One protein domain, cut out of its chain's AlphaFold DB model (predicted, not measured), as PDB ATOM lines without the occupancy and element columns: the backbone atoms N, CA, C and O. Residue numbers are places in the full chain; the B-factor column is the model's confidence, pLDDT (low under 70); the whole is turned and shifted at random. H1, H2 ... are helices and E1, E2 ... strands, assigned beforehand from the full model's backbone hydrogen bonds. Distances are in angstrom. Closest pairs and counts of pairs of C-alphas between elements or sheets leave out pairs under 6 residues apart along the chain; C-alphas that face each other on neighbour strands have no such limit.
ATOM      1  N   GLU A   7      10.104  38.385 -31.669       90.69
ATOM      2  CA  GLU A   7       9.968  38.922 -30.317       90.69
ATOM      3  C   GLU A   7      11.311  38.920 -29.577       90.69
ATOM      4  O   GLU A   7      11.687  39.919 -28.968       90.69
ATOM      5  N   GLU A   8      12.088  37.849 -29.705       93.81
ATOM      6  CA  GLU A   8      13.425  37.749 -29.122       93.81
ATOM      7  C   GLU A   8      14.387  38.761 -29.764       93.81
ATOM      8  O   GLU A   8      15.107  39.467 -29.061       93.81
ATOM      9  N   MET A   9      14.332  38.931 -31.092       92.69
ATOM     10  CA  MET A   9      15.134  39.948 -31.788       92.69
ATOM     11  C   MET A   9      14.798  41.379 -31.330       92.69
ATOM     12  O   MET A   9      15.690  42.225 -31.266       92.69
ATOM     13  N   ILE A  10      13.533  41.673 -31.001       91.12
ATOM     14  CA  ILE A  10      13.142  42.982 -30.448       91.12
ATOM     15  C   ILE A  10      13.834  43.221 -29.101       91.12
ATOM     16  O   ILE A  10      14.339  44.320 -28.863       91.12
ATOM     17  N   ALA A  11      13.903  42.205 -28.240       92.81
ATOM     18  CA  ALA A  11      14.607  42.309 -26.968       92.81
ATOM     19  C   ALA A  11      16.116  42.534 -27.163       92.81
ATOM     20  O   ALA A  11      16.695  43.395 -26.503       92.81
ATOM     21  N   GLU A  12      16.748  41.843 -28.114       92.75
ATOM     22  CA  GLU A  12      18.170  42.040 -28.433       92.75
ATOM     23  C   GLU A  12      18.481  43.466 -28.912       92.75
ATOM     24  O   GLU A  12      19.510  44.035 -28.544       92.75
ATOM     25  N   MET A  13      17.583  44.090 -29.683       90.69
ATOM     26  CA  MET A  13      17.761  45.478 -30.132       90.69
ATOM     27  C   MET A  13      17.869  46.473 -28.969       90.69
ATOM     28  O   MET A  13      18.520  47.512 -29.105       90.69
ATOM     29  N   ASN A  14      17.270  46.162 -27.820       91.50
ATOM     30  CA  ASN A  14      17.325  47.021 -26.642       91.50
ATOM     31  C   ASN A  14      18.732  47.088 -26.026       91.50
ATOM     32  O   ASN A  14      19.036  48.067 -25.355       91.50
ATOM     33  N   LEU A  15      19.632  46.139 -26.317       93.38
ATOM     34  CA  LEU A  15      21.029  46.198 -25.857       93.38
ATOM     35  C   LEU A  15      21.794  47.411 -26.403       93.38
ATOM     36  O   LEU A  15      22.771  47.851 -25.802       93.38
ATOM     37  N   TYR A  16      21.367  47.956 -27.544       94.00
ATOM     38  CA  TYR A  16      22.007  49.124 -28.150       94.00
ATOM     39  C   TYR A  16      21.505  50.455 -27.564       94.00
ATOM     40  O   TYR A  16      22.157  51.486 -27.724       94.00
ATOM     41  N   PHE A  17      20.357  50.455 -26.878       86.69
ATOM     42  CA  PHE A  17      19.701  51.666 -26.393       86.69
ATOM     43  C   PHE A  17      19.341  51.541 -24.912       86.69
ATOM     44  O   PHE A  17      18.402  50.836 -24.552       86.69
ATOM     45  N   ALA A  18      20.038  52.302 -24.068       89.00
ATOM     46  CA  ALA A  18      19.785  52.385 -22.631       89.00
ATOM     47  C   ALA A  18      19.199  53.766 -22.274       89.00
ATOM     48  O   ALA A  18      19.956  54.680 -21.945       89.00
ATOM     49  N   PRO A  19      17.877  53.969 -22.416       92.44
ATOM     50  CA  PRO A  19      17.243  55.228 -22.039       92.44
ATOM     51  C   PRO A  19      17.227  55.409 -20.516       92.44
ATOM     52  O   PRO A  19      16.947  54.467 -19.782       92.44
ATOM     53  N   ASP A  20      17.428  56.643 -20.045       95.25
ATOM     54  CA  ASP A  20      17.284  56.990 -18.621       95.25
ATOM     55  C   ASP A  20      15.812  57.037 -18.163       95.25
ATOM     56  O   ASP A  20      15.512  56.918 -16.975       95.25
ATOM     57  N   LEU A  21      14.881  57.238 -19.104       96.06
ATOM     58  CA  LEU A  21      13.440  57.311 -18.866       96.06
ATOM     59  C   LEU A  21      12.671  56.794 -20.085       96.06
ATOM     60  O   LEU A  21      12.904  57.233 -21.213       96.06
ATOM     61  N   VAL A  22      11.702  55.917 -19.843       95.62
ATOM     62  CA  VAL A  22      10.759  55.409 -20.842       95.62
ATOM     63  C   VAL A  22       9.355  55.881 -20.479       95.62
ATOM     64  O   VAL A  22       8.956  55.821 -19.318       95.62
ATOM     65  N   ILE A  23       8.610  56.353 -21.480       97.12
ATOM     66  CA  ILE A  23       7.208  56.763 -21.357       97.12
ATOM     67  C   ILE A  23       6.404  56.028 -22.430       97.12
ATOM     68  O   ILE A  23       6.799  56.025 -23.596       97.12
ATOM     69  N   LEU A  24       5.271  55.440 -22.045       97.44
ATOM     70  CA  LEU A  24       4.348  54.758 -22.954       97.44
ATOM     71  C   LEU A  24       2.933  55.332 -22.796       97.44
ATOM     72  O   LEU A  24       2.368  55.302 -21.701       97.44
ATOM     73  N   ASP A  25       2.358  55.833 -23.895       97.62
ATOM     74  CA  ASP A  25       0.948  56.244 -23.966       97.62
ATOM     75  C   ASP A  25       0.062  55.000 -24.112       97.62
ATOM     76  O   ASP A  25      -0.057  54.428 -25.193       97.62
ATOM     77  N   GLY A  26      -0.536  54.577 -22.999       96.56
ATOM     78  CA  GLY A  26      -1.459  53.449 -22.914       96.56
ATOM     79  C   GLY A  26      -2.927  53.867 -22.909       96.56
ATOM     80  O   GLY A  26      -3.781  53.074 -22.517       96.56
ATOM     81  N   ARG A  27      -3.262  55.101 -23.317       97.69
ATOM     82  CA  ARG A  27      -4.658  55.566 -23.290       97.69
ATOM     83  C   ARG A  27      -5.553  54.769 -24.228       97.69
ATOM     84  O   ARG A  27      -6.741  54.629 -23.962       97.69
ATOM     85  N   LYS A  28      -4.995  54.232 -25.314       97.00
ATOM     86  CA  LYS A  28      -5.672  53.306 -26.226       97.00
ATOM     87  C   LYS A  28      -4.782  52.108 -26.506       97.00
ATOM     88  O   LYS A  28      -3.577  52.264 -26.666       97.00
ATOM     89  N   CYS A  29      -5.389  50.938 -26.632       96.69
ATOM     90  CA  CYS A  29      -4.688  49.714 -26.997       96.69
ATOM     91  C   CYS A  29      -5.534  48.852 -27.936       96.69
ATOM     92  O   CYS A  29      -6.764  48.941 -27.930       96.69
ATOM     93  N   PHE A  30      -4.872  48.016 -28.734       97.25
ATOM     94  CA  PHE A  30      -5.533  46.936 -29.457       97.25
ATOM     95  C   PHE A  30      -5.611  45.705 -28.556       97.25
ATOM     96  O   PHE A  30      -4.593  45.283 -28.013       97.25
ATOM     97  N   VAL A  31      -6.802  45.124 -28.427       96.44
ATOM     98  CA  VAL A  31      -7.019  43.853 -27.713       96.44
ATOM     99  C   VAL A  31      -7.122  42.664 -28.670       96.44
ATOM    100  O   VAL A  31      -6.943  41.525 -28.259       96.44
ATOM    101  N   SER A  32      -7.329  42.916 -29.963       96.19
ATOM    102  CA  SER A  32      -7.249  41.908 -31.023       96.19
ATOM    103  C   SER A  32      -6.812  42.549 -32.343       96.19
ATOM    104  O   SER A  32      -6.953  43.756 -32.530       96.19
ATOM    105  N   GLY A  33      -6.247  41.752 -33.256       91.00
ATOM    106  CA  GLY A  33      -5.963  42.134 -34.650       91.00
ATOM    107  C   GLY A  33      -4.811  43.117 -34.915       91.00
ATOM    108  O   GLY A  33      -4.361  43.178 -36.058       91.00
ATOM    109  N   GLY A  34      -4.337  43.857 -33.902       91.12
ATOM    110  CA  GLY A  34      -3.332  44.921 -34.044       91.12
ATOM    111  C   GLY A  34      -1.987  44.481 -34.661       91.12
ATOM    112  O   GLY A  34      -1.766  43.296 -34.912       91.12
ATOM    113  N   PRO A  35      -1.041  45.415 -34.895       90.69
ATOM    114  CA  PRO A  35      -1.031  46.814 -34.446       90.69
ATOM    115  C   PRO A  35      -1.600  47.842 -35.447       90.69
ATOM    116  O   PRO A  35      -1.546  49.033 -35.163       90.69
ATOM    117  N   ASP A  36      -2.108  47.422 -36.611       92.25
ATOM    118  CA  ASP A  36      -2.636  48.334 -37.649       92.25
ATOM    119  C   ASP A  36      -4.173  48.439 -37.629       92.25
ATOM    120  O   ASP A  36      -4.745  49.525 -37.700       92.25
ATOM    121  N   GLN A  37      -4.861  47.304 -37.481       93.69
ATOM    122  CA  GLN A  37      -6.324  47.218 -37.450       93.69
ATOM    123  C   GLN A  37      -6.765  46.274 -36.345       93.69
ATOM    124  O   GLN A  37      -6.033  45.363 -36.005       93.69
ATOM    125  N   GLY A  38      -7.974  46.437 -35.819       95.62
ATOM    126  CA  GLY A  38      -8.518  45.500 -34.842       95.62
ATOM    127  C   GLY A  38      -9.370  46.173 -33.786       95.62
ATOM    128  O   GLY A  38      -9.769  47.333 -33.923       95.62
ATOM    129  N   GLU A  39      -9.676  45.426 -32.732       97.50
ATOM    130  CA  GLU A  39     -10.530  45.914 -31.666       97.50
ATOM    131  C   GLU A  39      -9.747  46.805 -30.699       97.50
ATOM    132  O   GLU A  39      -8.744  46.386 -30.123       97.50
ATOM    133  N   VAL A  40     -10.221  48.039 -30.513       97.50
ATOM    134  CA  VAL A  40      -9.588  49.031 -29.639       97.50
ATOM    135  C   VAL A  40     -10.311  49.102 -28.296       97.50
ATOM    136  O   VAL A  40     -11.544  49.060 -28.220       97.50
ATOM    137  N   ARG A  41      -9.532  49.257 -27.227       97.69
ATOM    138  CA  ARG A  41      -9.993  49.606 -25.878       97.69
ATOM    139  C   ARG A  41      -9.306  50.869 -25.388       97.69
ATOM    140  O   ARG A  41      -8.350  51.352 -25.997       97.69
ATOM    141  N   THR A  42      -9.826  51.424 -24.300       98.00
ATOM    142  CA  THR A  42      -9.362  52.694 -23.737       98.00
ATOM    143  C   THR A  42      -9.023  52.505 -22.260       98.00
ATOM    144  O   THR A  42      -9.888  52.723 -21.417       98.00
ATOM    145  N   PRO A  43      -7.804  52.034 -21.936       97.31
ATOM    146  CA  PRO A  43      -7.375  51.898 -20.548       97.31
ATOM    147  C   PRO A  43      -7.147  53.232 -19.831       97.31
ATOM    148  O   PRO A  43      -7.154  53.262 -18.607       97.31
ATOM    149  N   ASP A  44      -6.936  54.324 -20.579       97.50
ATOM    150  CA  ASP A  44      -6.685  55.669 -20.038       97.50
ATOM    151  C   ASP A  44      -5.491  55.754 -19.062       97.50
ATOM    152  O   ASP A  44      -5.479  56.554 -18.127       97.50
ATOM    153  N   VAL A  45      -4.437  54.968 -19.321       97.50
ATOM    154  CA  VAL A  45      -3.205  54.946 -18.513       97.50
ATOM    155  C   VAL A  45      -2.000  55.543 -19.249       97.50
ATOM    156  O   VAL A  45      -1.886  55.465 -20.473       97.50
ATOM    157  N   LEU A  46      -1.065  56.115 -18.488       98.06
ATOM    158  CA  LEU A  46       0.261  56.526 -18.952       98.06
ATOM    159  C   LEU A  46       1.305  55.799 -18.099       98.06
ATOM    160  O   LEU A  46       1.252  55.887 -16.874       98.06
ATOM    161  N   PHE A  47       2.257  55.121 -18.734       98.19
ATOM    162  CA  PHE A  47       3.356  54.463 -18.027       98.19
ATOM    163  C   PHE A  47       4.610  55.328 -18.079       98.19
ATOM    164  O   PHE A  47       4.904  55.943 -19.106       98.19
ATOM    165  N   ALA A  48       5.368  55.338 -16.985       97.69
ATOM    166  CA  ALA A  48       6.683  55.955 -16.917       97.69
ATOM    167  C   ALA A  48       7.589  55.143 -15.985       97.69
ATOM    168  O   ALA A  48       7.175  54.775 -14.886       97.69
ATOM    169  N   SER A  49       8.814  54.855 -16.422       97.19
ATOM    170  CA  SER A  49       9.776  54.047 -15.667       97.19
ATOM    171  C   SER A  49      11.200  54.300 -16.149       97.19
ATOM    172  O   SER A  49      11.419  54.668 -17.302       97.19
ATOM    173  N   THR A  50      12.176  54.048 -15.280       95.75
ATOM    174  CA  THR A  50      13.596  53.946 -15.654       95.75
ATOM    175  C   THR A  50      13.951  52.559 -16.210       95.75
ATOM    176  O   THR A  50      15.054  52.367 -16.705       95.75
ATOM    177  N   GLY A  51      13.040  51.583 -16.103       94.75
ATOM    178  CA  GLY A  51      13.162  50.235 -16.665       94.75
ATOM    179  C   GLY A  51      12.125  49.998 -17.761       94.75
ATOM    180  O   GLY A  51      10.923  50.162 -17.531       94.75
ATOM    181  N   ARG A  52      12.592  49.638 -18.957       94.12
ATOM    182  CA  ARG A  52      11.769  49.352 -20.135       94.12
ATOM    183  C   ARG A  52      11.016  48.038 -19.983       94.12
ATOM    184  O   ARG A  52       9.820  48.001 -20.252       94.12
ATOM    185  N   THR A  53      11.691  46.997 -19.508       96.19
ATOM    186  CA  THR A  53      11.093  45.677 -19.299       96.19
ATOM    187  C   THR A  53       9.983  45.744 -18.251       96.19
ATOM    188  O   THR A  53       8.945  45.107 -18.418       96.19
ATOM    189  N   ILE A  54      10.134  46.583 -17.216       96.44
ATOM    190  CA  ILE A  54       9.048  46.853 -16.257       96.44
ATOM    191  C   ILE A  54       7.800  47.423 -16.947       96.44
ATOM    192  O   ILE A  54       6.691  46.983 -16.650       96.44
ATOM    193  N   ILE A  55       7.953  48.378 -17.872       97.00
ATOM    194  CA  ILE A  55       6.805  48.931 -18.610       97.00
ATOM    195  C   ILE A  55       6.142  47.860 -19.468       97.00
ATOM    196  O   ILE A  55       4.919  47.786 -19.467       97.00
ATOM    197  N   ASP A  56       6.918  47.030 -20.164       96.44
ATOM    198  CA  ASP A  56       6.362  45.981 -21.022       96.44
ATOM    199  C   ASP A  56       5.552  44.959 -20.200       96.44
ATOM    200  O   ASP A  56       4.444  44.588 -20.594       96.44
ATOM    201  N   ILE A  57       6.041  44.573 -19.014       98.00
ATOM    202  CA  ILE A  57       5.317  43.699 -18.076       98.00
ATOM    203  C   ILE A  57       3.987  44.332 -17.649       98.00
ATOM    204  O   ILE A  57       2.940  43.682 -17.726       98.00
ATOM    205  N   GLU A  58       4.001  45.591 -17.211       97.94
ATOM    206  CA  GLU A  58       2.788  46.282 -16.759       97.94
ATOM    207  C   GLU A  58       1.808  46.546 -17.912       97.94
ATOM    208  O   GLU A  58       0.598  46.382 -17.749       97.94
ATOM    209  N   ALA A  59       2.304  46.860 -19.110       97.31
ATOM    210  CA  ALA A  59       1.481  47.012 -20.303       97.31
ATOM    211  C   ALA A  59       0.780  45.697 -20.673       97.31
ATOM    212  O   ALA A  59      -0.415  45.700 -20.965       97.31
ATOM    213  N   VAL A  60       1.480  44.559 -20.595       97.44
ATOM    214  CA  VAL A  60       0.890  43.228 -20.807       97.44
ATOM    215  C   VAL A  60      -0.180  42.914 -19.759       97.44
ATOM    216  O   VAL A  60      -1.235  42.379 -20.103       97.44
ATOM    217  N   ARG A  61       0.038  43.275 -18.491       97.69
ATOM    218  CA  ARG A  61      -0.972  43.111 -17.429       97.69
ATOM    219  C   ARG A  61      -2.226  43.942 -17.705       97.69
ATOM    220  O   ARG A  61      -3.326  43.405 -17.606       97.69
ATOM    221  N   VAL A  62      -2.070  45.194 -18.135       97.56
ATOM    222  CA  VAL A  62      -3.201  46.040 -18.551       97.56
ATOM    223  C   VAL A  62      -3.910  45.444 -19.768       97.56
ATOM    224  O   VAL A  62      -5.130  45.329 -19.769       97.56
ATOM    225  N   LEU A  63      -3.187  44.984 -20.792       97.06
ATOM    226  CA  LEU A  63      -3.803  44.323 -21.950       97.06
ATOM    227  C   LEU A  63      -4.660  43.116 -21.537       97.06
ATOM    228  O   LEU A  63      -5.781  42.964 -22.024       97.06
ATOM    229  N   LYS A  64      -4.171  42.296 -20.600       96.38
ATOM    230  CA  LYS A  64      -4.926  41.166 -20.041       96.38
ATOM    231  C   LYS A  64      -6.195  41.599 -19.318       96.38
ATOM    232  O   LYS A  64      -7.244  41.002 -19.544       96.38
ATOM    233  N   GLU A  65      -6.116  42.623 -18.471       96.31
ATOM    234  CA  GLU A  65      -7.277  43.161 -17.749       96.31
ATOM    235  C   GLU A  65      -8.379  43.625 -18.715       96.31
ATOM    236  O   GLU A  65      -9.566  43.430 -18.457       96.31
ATOM    237  N   PHE A  66      -7.986  44.154 -19.875       96.75
ATOM    238  CA  PHE A  66      -8.896  44.612 -20.925       96.75
ATOM    239  C   PHE A  66      -9.302  43.522 -21.933       96.75
ATOM    240  O   PHE A  66      -9.995  43.823 -22.910       96.75
ATOM    241  N   GLY A  67      -8.939  42.261 -21.682       95.38
ATOM    242  CA  GLY A  67      -9.380  41.110 -22.469       95.38
ATOM    243  C   GLY A  67      -8.632  40.919 -23.787       95.38
ATOM    244  O   GLY A  67      -9.244  40.501 -24.767       95.38
ATOM    245  N   ALA A  68      -7.334  41.238 -23.834       96.19
ATOM    246  CA  ALA A  68      -6.508  40.972 -25.007       96.19
ATOM    247  C   ALA A  68      -6.469  39.480 -25.375       96.19
ATOM    248  O   ALA A  68      -6.259  38.609 -24.530       96.19
ATOM    249  N   GLU A  69      -6.646  39.191 -26.663       93.69
ATOM    250  CA  GLU A  69      -6.564  37.842 -27.211       93.69
ATOM    251  C   GLU A  69      -5.120  37.318 -27.206       93.69
ATOM    252  O   GLU A  69      -4.164  38.075 -27.381       93.69
ATOM    253  N   LYS A  70      -4.963  35.989 -27.110       87.38
ATOM    254  CA  LYS A  70      -3.674  35.279 -27.252       87.38
ATOM    255  C   LYS A  70      -2.599  35.709 -26.245       87.38
ATOM    256  O   LYS A  70      -1.409  35.617 -26.538       87.38
ATOM    257  N   LEU A  71      -3.014  36.132 -25.053       91.50
ATOM    258  CA  LEU A  71      -2.134  36.573 -23.971       91.50
ATOM    259  C   LEU A  71      -2.363  35.725 -22.708       91.50
ATOM    260  O   LEU A  71      -2.518  36.250 -21.612       91.50
ATOM    261  N   ASP A  72      -2.406  34.399 -22.864       91.25
ATOM    262  CA  ASP A  72      -2.780  33.447 -21.798       91.25
ATOM    263  C   ASP A  72      -1.615  33.042 -20.871       91.25
ATOM    264  O   ASP A  72      -1.804  32.343 -19.876       91.25
ATOM    265  N   ILE A  73      -0.399  33.486 -21.178       95.06
ATOM    266  CA  ILE A  73       0.824  33.211 -20.408       95.06
ATOM    267  C   ILE A  73       1.116  34.337 -19.411       95.06
ATOM    268  O   ILE A  73       0.659  35.458 -19.639       95.06
ATOM    269  N   PRO A  74       1.849  34.103 -18.307       96.75
ATOM    270  CA  PRO A  74       2.344  35.173 -17.435       96.75
ATOM    271  C   PRO A  74       3.030  36.299 -18.224       96.75
ATOM    272  O   PRO A  74       3.584  36.064 -19.294       96.75
ATOM    273  N   ALA A  75       2.968  37.534 -17.720       97.12
ATOM    274  CA  ALA A  75       3.493  38.685 -18.461       97.12
ATOM    275  C   ALA A  75       5.006  38.566 -18.689       97.12
ATOM    276  O   ALA A  75       5.522  38.862 -19.759       97.12
ATOM    277  N   GLU A  76       5.688  38.033 -17.686       97.19
ATOM    278  CA  GLU A  76       7.112  37.739 -17.638       97.19
ATOM    279  C   GLU A  76       7.525  36.648 -18.641       97.19
ATOM    280  O   GLU A  76       8.687  36.565 -19.025       97.19
ATOM    281  N   ASP A  77       6.569  35.822 -19.077       96.94
ATOM    282  CA  ASP A  77       6.792  34.702 -19.990       96.94
ATOM    283  C   ASP A  77       6.591  35.059 -21.465       96.94
ATOM    284  O   ASP A  77       6.892  34.233 -22.331       96.94
ATOM    285  N   VAL A  78       6.107  36.268 -21.769       95.88
ATOM    286  CA  VAL A  78       6.031  36.764 -23.149       95.88
ATOM    287  C   VAL A  78       7.441  36.739 -23.756       95.88
ATOM    288  O   VAL A  78       8.355  37.275 -23.126       95.88
ATOM    289  N   PRO A  79       7.662  36.147 -24.949       95.06
ATOM    290  CA  PRO A  79       9.009  35.869 -25.461       95.06
ATOM    291  C   PRO A  79       9.959  37.072 -25.465       95.06
ATOM    292  O   PRO A  79      11.104  36.948 -25.022       95.06
ATOM    293  N   MET A  80       9.486  38.256 -25.877       94.75
ATOM    294  CA  MET A  80      10.292  39.486 -25.830       94.75
ATOM    295  C   MET A  80      10.646  39.912 -24.397       94.75
ATOM    296  O   MET A  80      11.778  40.313 -24.139       94.75
ATOM    297  N   ILE A  81       9.711  39.790 -23.453       97.06
ATOM    298  CA  ILE A  81       9.916  40.170 -22.049       97.06
ATOM    299  C   ILE A  81      10.883  39.194 -21.386       97.06
ATOM    300  O   ILE A  81      11.864  39.622 -20.782       97.06
ATOM    301  N   ARG A  82      10.657  37.886 -21.551       97.50
ATOM    302  CA  ARG A  82      11.551  36.846 -21.032       97.50
ATOM    303  C   ARG A  82      12.978  37.054 -21.526       97.50
ATOM    304  O   ARG A  82      13.902  37.076 -20.720       97.50
ATOM    305  N   THR A  83      13.147  37.262 -22.831       97.12
ATOM    306  CA  THR A  83      14.468  37.499 -23.428       97.12
ATOM    307  C   THR A  83      15.112  38.763 -22.856       97.12
ATOM    308  O   THR A  83      16.291  38.756 -22.516       97.12
ATOM    309  N   ALA A  84      14.351  39.849 -22.679       96.69
ATOM    310  CA  ALA A  84      14.873  41.080 -22.087       96.69
ATOM    311  C   ALA A  84      15.334  40.879 -20.629       96.69
ATOM    312  O   ALA A  84      16.401  41.369 -20.254       96.69
ATOM    313  N   LEU A  85      14.587  40.102 -19.836       96.88
ATOM    314  CA  LEU A  85      14.970  39.722 -18.473       96.88
ATOM    315  C   LEU A  85      16.248  38.867 -18.452       96.88
ATOM    316  O   LEU A  85      17.141  39.129 -17.648       96.88
ATOM    317  N   GLU A  86      16.364  37.881 -19.345       97.25
ATOM    318  CA  GLU A  86      17.560  37.033 -19.486       97.25
ATOM    319  C   GLU A  86      18.804  37.842 -19.887       97.25
ATOM    320  O   GLU A  86      19.912  37.553 -19.431       97.25
ATOM    321  N   LEU A  87      18.618  38.892 -20.689       96.06
ATOM    322  CA  LEU A  87      19.662  39.835 -21.091       96.06
ATOM    323  C   LEU A  87      19.983  40.896 -20.021       96.06
ATOM    324  O   LEU A  87      20.887  41.708 -20.224       96.06
ATOM    325  N   GLY A  88      19.276  40.904 -18.887       95.44
ATOM    326  CA  GLY A  88      19.490  41.862 -17.801       95.44
ATOM    327  C   GLY A  88      19.027  43.286 -18.120       95.44
ATOM    328  O   GLY A  88      19.545  44.240 -17.538       95.44
TER     329      GLY A  88
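What this domain is: This is residues 7 to 88 of the 90 residues of the protein "DUF362 domain-containing protein" of Dehalococcoidia bacterium (UniProt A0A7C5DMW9). A long helix, H2, runs through the middle alongside a ribbon of two strands, E1 and E4, while a second, shorter strand hairpin, E2 and E3, turns away from one end of that ribbon. At the other end of the domain H1 and H3 pack on each other at a slant, and H3 also packs on residues 53 to 57 of H2. The printed part has 82 residues, with three named helices and four named strands in the order H1, E1, E2, E3, E4, H2, H3; both two-stranded sheets, E1 - E4 and E2 - E3, are antiparallel, and the class is mixed, helices and strands. The whole is compact, with a radius of gyration of the C-alphas of 12.8 A and spans of 33 by 23 by 22 A.

How they stand to each other: E1, residues 22 to 26, and E4, residues 45 to 49, are antiparallel neighbours at 168 degrees; N 22 and O 49 are 2.8 A apart and N 47 and O 24 are 3.0 A apart, within hydrogen-bond range. The closest C-alphas of E4 and H2, residues 52 to 65, are those of Phe 47 and Ile 55, 6.5 A apart. E1 runs on into E2, residues 29 to 32, across a break of 2 residues, at 61 degrees. E2 and E3, residues 39 to 41, form a hairpin at 143 degrees, with N 31 and O 39 2.9 A apart. H3, residues 79 to 86, and H2 form a helical hairpin: they touch, H2 with its residues 53 to 57 alone, at a steep tilt of 38 degrees, opposite ways, and the C-alphas of Thr 53 and Ile 81 are closest at 6.3 A. H1, residues 7 to 16, touches H3 at a steep tilt of 42 degrees, the same way, with the C-alphas of Glu 7 and Met 80 closest at 4.5 A. H1 and H2 are apart. In H2 and H3 every O i to N i+4 pair is within hydrogen-bond range; in H1 3 of 6 are, beside 7 of 7 O i to N i+3 pairs.

Where its parts are: H2 measures 20.2 A from C-alpha 52 at (11.769, 49.352, -20.135) to C-alpha 65. H1 begins with C-alpha 7 at (9.968, 38.922, -30.317) and is 15.9 A long. E1 measures 12.5 A, E4 13.3 A, E2 9.1 A and E3 6.9 A. H3, 10.5 A long, ends with C-alpha 86 at (17.560, 37.033, -19.486).

The domain as a whole: The two C-alphas farthest apart are those of Glu 39 and Gly 88, at 33.3 A. The printed part has no cut. The link from H2 to H3, residues 66 to 78, is long. The mean pLDDT of the printed part is 95.3, and no printed residue is under 70.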